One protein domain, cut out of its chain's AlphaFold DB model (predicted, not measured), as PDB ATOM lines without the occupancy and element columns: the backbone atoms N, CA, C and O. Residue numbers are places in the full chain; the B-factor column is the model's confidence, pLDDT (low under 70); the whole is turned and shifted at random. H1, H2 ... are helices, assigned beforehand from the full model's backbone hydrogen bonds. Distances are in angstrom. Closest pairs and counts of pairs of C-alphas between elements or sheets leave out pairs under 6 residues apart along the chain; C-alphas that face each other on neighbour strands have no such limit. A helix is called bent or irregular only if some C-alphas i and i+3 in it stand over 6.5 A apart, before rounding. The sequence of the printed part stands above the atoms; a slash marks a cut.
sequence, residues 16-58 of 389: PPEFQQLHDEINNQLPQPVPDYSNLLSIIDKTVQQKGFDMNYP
ATOM      1  N   PRO A  16      16.251  37.497  33.260       83.88
ATOM      2  CA  PRO A  16      15.471  37.361  32.041       83.88
ATOM      3  C   PRO A  16      14.075  37.974  32.238       83.88
ATOM      4  O   PRO A  16      13.525  37.898  33.343       83.88
ATOM      5  N   PRO A  17      13.506  38.613  31.204       87.00
ATOM      6  CA  PRO A  17      12.280  39.400  31.332       87.00
ATOM      7  C   PRO A  17      11.093  38.573  31.835       87.00
ATOM      8  O   PRO A  17      10.225  39.105  32.521       87.00
ATOM      9  N   GLU A  18      11.082  37.267  31.572       85.94
ATOM     10  CA  GLU A  18      10.040  36.357  32.042       85.94
ATOM     11  C   GLU A  18      10.073  36.194  33.571       85.94
ATOM     12  O   GLU A  18       9.030  36.138  34.221       85.94
ATOM     13  N   PHE A  19      11.268  36.199  34.172       86.06
ATOM     14  CA  PHE A  19      11.428  36.168  35.629       86.06
ATOM     15  C   PHE A  19      11.095  37.512  36.272       86.06
ATOM     16  O   PHE A  19      10.595  37.529  37.394       86.06
ATOM     17  N   GLN A  20      11.332  38.625  35.571       88.75
ATOM     18  CA  GLN A  20      10.876  39.936  36.031       88.75
ATOM     19  C   GLN A  20       9.344  39.990  36.054       88.75
ATOM     20  O   GLN A  20       8.765  40.368  37.065       88.75
ATOM     21  N   GLN A  21       8.689  39.523  34.987       87.81
ATOM     22  CA  GLN A  21       7.230  39.453  34.914       87.81
ATOM     23  C   GLN A  21       6.643  38.557  36.014       87.81
ATOM     24  O   GLN A  21       5.661  38.926  36.652       87.81
ATOM     25  N   LEU A  22       7.257  37.396  36.262       89.88
ATOM     26  CA  LEU A  22       6.855  36.507  37.351       89.88
ATOM     27  C   LEU A  22       7.006  37.187  38.720       89.88
ATOM     28  O   LEU A  22       6.125  37.078  39.567       89.88
ATOM     29  N   HIS A  23       8.115  37.896  38.937       88.69
ATOM     30  CA  HIS A  23       8.380  38.615  40.179       88.69
ATOM     31  C   HIS A  23       7.364  39.734  40.428       88.69
ATOM     32  O   HIS A  23       6.856  39.866  41.541       88.69
ATOM     33  N   ASP A  24       7.036  40.502  39.391       89.31
ATOM     34  CA  ASP A  24       6.045  41.569  39.469       89.31
ATOM     35  C   ASP A  24       4.654  40.996  39.796       89.31
ATOM     36  O   ASP A  24       3.963  41.530  40.661       89.31
ATOM     37  N   GLU A  25       4.266  39.870  39.186       87.69
ATOM     38  CA  GLU A  25       2.991  39.198  39.483       87.69
ATOM     39  C   GLU A  25       2.926  38.713  40.942       87.69
ATOM     40  O   GLU A  25       1.920  38.923  41.615       87.69
ATOM     41  N   ILE A  26       4.013  38.131  41.470       88.44
ATOM     42  CA  ILE A  26       4.092  37.690  42.875       88.44
ATOM     43  C   ILE A  26       3.962  38.879  43.836       88.44
ATOM     44  O   ILE A  26       3.224  38.799  44.815       88.44
ATOM     45  N   ASN A  27       4.660  39.986  43.573       88.19
ATOM     46  CA  ASN A  27       4.638  41.155  44.457       88.19
ATOM     47  C   ASN A  27       3.304  41.909  44.422       88.19
ATOM     48  O   ASN A  27       2.936  42.556  45.401       88.19
ATOM     49  N   ASN A  28       2.589  41.838  43.298       86.50
ATOM     50  CA  ASN A  28       1.287  42.475  43.130       86.50
ATOM     51  C   ASN A  28       0.128  41.607  43.648       86.50
ATOM     52  O   ASN A  28      -1.003  42.096  43.730       86.50
ATOM     53  N   GLN A  29       0.378  40.345  44.026       84.12
ATOM     54  CA  GLN A  29      -0.647  39.504  44.636       84.12
ATOM     55  C   GLN A  29      -1.007  40.007  46.037       84.12
ATOM     56  O   GLN A  29      -0.220  39.961  46.982       84.12
ATOM     57  N   LEU A  30      -2.258  40.443  46.181       83.69
ATOM     58  CA  LEU A  30      -2.854  40.696  47.485       83.69
ATOM     59  C   LEU A  30      -3.095  39.361  48.207       83.69
ATOM     60  O   LEU A  30      -3.567  38.413  47.575       83.69
ATOM     61  N   PRO A  31      -2.839  39.273  49.524       84.12
ATOM     62  CA  PRO A  31      -3.154  38.081  50.298       84.12
ATOM     63  C   PRO A  31      -4.646  37.746  50.193       84.12
ATOM     64  O   PRO A  31      -5.499  38.524  50.621       84.12
ATOM     65  N   GLN A  32      -4.957  36.584  49.625       86.62
ATOM     66  CA  GLN A  32      -6.314  36.050  49.540       86.62
ATOM     67  C   GLN A  32      -6.420  34.742  50.330       86.62
ATOM     68  O   GLN A  32      -5.432  34.013  50.434       86.62
ATOM     69  N   PRO A  33      -7.607  34.404  50.872       82.62
ATOM     70  CA  PRO A  33      -7.825  33.129  51.558       82.62
ATOM     71  C   PRO A  33      -7.621  31.924  50.629       82.62
ATOM     72  O   PRO A  33      -7.215  30.861  51.090       82.62
ATOM     73  N   VAL A  34      -7.869  32.101  49.325       87.06
ATOM     74  CA  VAL A  34      -7.510  31.146  48.275       87.06
ATOM     75  C   VAL A  34      -6.749  31.912  47.189       87.06
ATOM     76  O   VAL A  34      -7.367  32.693  46.467       87.06
ATOM     77  N   PRO A  35      -5.420  31.761  47.097       83.38
ATOM     78  CA  PRO A  35      -4.633  32.423  46.064       83.38
ATOM     79  C   PRO A  35      -4.925  31.839  44.675       83.38
ATOM     80  O   PRO A  35      -4.967  30.621  44.493       83.38
ATOM     81  N   ASP A  36      -5.107  32.722  43.694       87.00
ATOM     82  CA  ASP A  36      -5.238  32.357  42.284       87.00
ATOM     83  C   ASP A  36      -3.852  32.330  41.621       87.00
ATOM     84  O   ASP A  36      -3.184  33.356  41.483       87.00
ATOM     85  N   TYR A  37      -3.414  31.139  41.217       91.38
ATOM     86  CA  TYR A  37      -2.121  30.914  40.567       91.38
ATOM     87  C   TYR A  37      -2.211  30.851  39.035       91.38
ATOM     88  O   TYR A  37      -1.199  30.595  38.383       91.38
ATOM     89  N   SER A  38      -3.387  31.076  38.441       91.31
ATOM     90  CA  SER A  38      -3.609  30.937  36.995       91.31
ATOM     91  C   SER A  38      -2.674  31.820  36.157       91.31
ATOM     92  O   SER A  38      -2.056  31.338  35.205       91.31
ATOM     93  N   ASN A  39      -2.488  33.082  36.551       88.69
ATOM     94  CA  ASN A  39      -1.565  34.002  35.881       88.69
ATOM     95  C   ASN A  39      -0.105  33.549  35.991       88.69
ATOM     96  O   ASN A  39       0.626  33.586  35.001       88.69
ATOM     97  N   LEU A  40       0.313  33.078  37.170       90.62
ATOM     98  CA  LEU A  40       1.678  32.602  37.410       90.62
ATOM     99  C   LEU A  40       1.983  31.360  36.566       90.62
ATOM    100  O   LEU A  40       3.019  31.304  35.904       90.62
ATOM    101  N   LEU A  41       1.047  30.408  36.514       91.88
ATOM    102  CA  LEU A  41       1.140  29.241  35.638       91.88
ATOM    103  C   LEU A  41       1.208  29.657  34.165       91.88
ATOM    104  O   LEU A  41       2.068  29.171  33.436       91.88
ATOM    105  N   SER A  42       0.391  30.627  33.737       91.81
ATOM    106  CA  SER A  42       0.427  31.129  32.356       91.81
ATOM    107  C   SER A  42       1.779  31.743  31.976       91.81
ATOM    108  O   SER A  42       2.234  31.572  30.844       91.81
ATOM    109  N   ILE A  43       2.428  32.467  32.896       90.81
ATOM    110  CA  ILE A  43       3.766  33.038  32.671       90.81
ATOM    111  C   ILE A  43       4.797  31.914  32.499       90.81
ATOM    112  O   ILE A  43       5.616  31.969  31.577       90.81
ATOM    113  N   ILE A  44       4.734  30.875  33.337       90.69
ATOM    114  CA  ILE A  44       5.629  29.713  33.256       90.69
ATOM    115  C   ILE A  44       5.428  28.970  31.930       90.69
ATOM    116  O   ILE A  44       6.399  28.772  31.201       90.69
ATOM    117  N   ASP A  45       4.186  28.651  31.559       91.44
ATOM    118  CA  ASP A  45       3.873  27.945  30.309       91.44
ATOM    119  C   ASP A  45       4.353  28.720  29.078       91.44
ATOM    120  O   ASP A  45       4.965  28.150  28.174       91.44
ATOM    121  N   LYS A  46       4.141  30.043  29.051       91.25
ATOM    122  CA  LYS A  46       4.658  30.903  27.977       91.25
ATOM    123  C   LYS A  46       6.180  30.857  27.903       91.25
ATOM    124  O   LYS A  46       6.726  30.781  26.806       91.25
ATOM    125  N   THR A  47       6.857  30.875  29.049       90.44
ATOM    126  CA  THR A  47       8.324  30.817  29.118       90.44
ATOM    127  C   THR A  47       8.849  29.494  28.565       90.44
ATOM    128  O   THR A  47       9.799  29.480  27.781       90.44
ATOM    129  N   VAL A  48       8.209  28.385  28.940       90.62
ATOM    130  CA  VAL A  48       8.523  27.034  28.461       90.62
ATOM    131  C   VAL A  48       8.350  26.951  26.944       90.62
ATOM    132  O   VAL A  48       9.284  26.562  26.243       90.62
ATOM    133  N   GLN A  49       7.204  27.402  26.424       89.50
ATOM    134  CA  GLN A  49       6.909  27.391  24.988       89.50
ATOM    135  C   GLN A  49       7.871  28.274  24.184       89.50
ATOM    136  O   GLN A  49       8.375  27.846  23.149       89.50
ATOM    137  N   GLN A  50       8.168  29.488  24.659       89.81
ATOM    138  CA  GLN A  50       9.089  30.413  23.983       89.81
ATOM    139  C   GLN A  50      10.515  29.871  23.904       89.81
ATOM    140  O   GLN A  50      11.204  30.097  22.909       89.81
ATOM    141  N   LYS A  51      10.962  29.159  24.942       88.06
ATOM    142  CA  LYS A  51      12.293  28.542  24.978       88.06
ATOM    143  C   LYS A  51      12.335  27.161  24.326       88.06
ATOM    144  O   LYS A  51      13.420  26.603  24.197       88.06
ATOM    145  N   GLY A  52      11.187  26.631  23.903       89.25
ATOM    146  CA  GLY A  52      11.081  25.295  23.324       89.25
ATOM    147  C   GLY A  52      11.454  24.191  24.312       89.25
ATOM    148  O   GLY A  52      11.946  23.147  23.892       89.25
ATOM    149  N   PHE A  53      11.271  24.426  25.615       87.62
ATOM    150  CA  PHE A  53      11.493  23.390  26.613       87.62
ATOM    151  C   PHE A  53      10.340  22.394  26.577       87.62
ATOM    152  O   PHE A  53       9.173  22.773  26.655       87.62
ATOM    153  N   ASP A  54      10.672  21.113  26.477       87.00
ATOM    154  CA  ASP A  54       9.709  20.043  26.683       87.00
ATOM    155  C   ASP A  54       9.707  19.675  28.167       87.00
ATOM    156  O   ASP A  54      10.691  19.161  28.692       87.00
ATOM    157  N   MET A  55       8.603  19.951  28.860       83.38
ATOM    158  CA  MET A  55       8.462  19.638  30.287       83.38
ATOM    159  C   MET A  55       8.281  18.135  30.543       83.38
ATOM    160  O   MET A  55       8.291  17.716  31.696       83.38
ATOM    161  N   ASN A  56       8.110  17.327  29.490       88.31
ATOM    162  CA  ASN A  56       8.112  15.868  29.592       88.31
ATOM    163  C   ASN A  56       9.528  15.285  29.543       88.31
ATOM    164  O   ASN A  56       9.700  14.096  29.816       88.31
ATOM    165  N   TYR A  57      10.533  16.089  29.175       88.62
ATOM    166  CA  TYR A  57      11.911  15.639  29.245       88.62
ATOM    167  C   TYR A  57      12.343  15.527  30.708       88.62
ATOM    168  O   TYR A  57      12.101  16.453  31.487       88.62
ATOM    169  N   PRO A  58      13.002  14.421  31.087       87.38
ATOM    170  CA  PRO A  58      13.533  14.283  32.427       87.38
ATOM    171  C   PRO A  58      14.576  15.365  32.697       87.38
ATOM    172  O   PRO A  58      15.345  15.761  31.813       87.38
TER     173      PRO A  58
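Overview. This is residues 16 to 58 of the 389 residues of an uncharacterized protein of Streblomastix strix (UniProt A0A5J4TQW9). The printed part is a helical hairpin: two helices, H1 and H2, lie side by side and nearly in line with each other's direction but run opposite ways. The link between them makes a wide loop at one end, where residues 30 to 36 stick out, and residues 52 to 58 form a tail after H2 at the other end, heading away from H1. The printed part has 43 residues, with two named helices in the order H1, H2 and no named strand; the class is all helix. The whole is loose, with a radius of gyration of the C-alphas of 12.2 A, and elongated, spanning 34 by 21 by 14 A.

Arrangement. H1, residues 17 to 28, and H2, residues 38 to 51, touch, with 8 pairs of C-alphas within 8 A. Their closest C-alphas are those of Leu 22 and Leu 40, 6.5 A apart. Their lines stand at a shallow tilt of 5 degrees, and they run opposite ways, as a helical hairpin. Their centres are 11.6 A apart. In both H1 and H2 every pair of O i and N i+4 is within hydrogen-bond range.

Along the chain. After Pro 16, H1 begins with C-alpha 17 at (12.280, 39.400, 31.332) and ends at Asn 28, 16.4 A from first to last C-alpha. H2 begins with C-alpha 38 at (-3.609, 30.937, 36.995) and ends with C-alpha 51 at (12.293, 28.542, 24.978), a length of 20.1 A. Neither helix is bent.

Size, cuts and confidence. The C-alphas of Pro 33 and Gly 52 are the two farthest apart, at 34.9 A. The link from H1 to H2, 9 residues, is short, and its residues 30 to 36 stand free. The printed part has no cut. Its mean pLDDT is 88.1, and no printed residue is under 70.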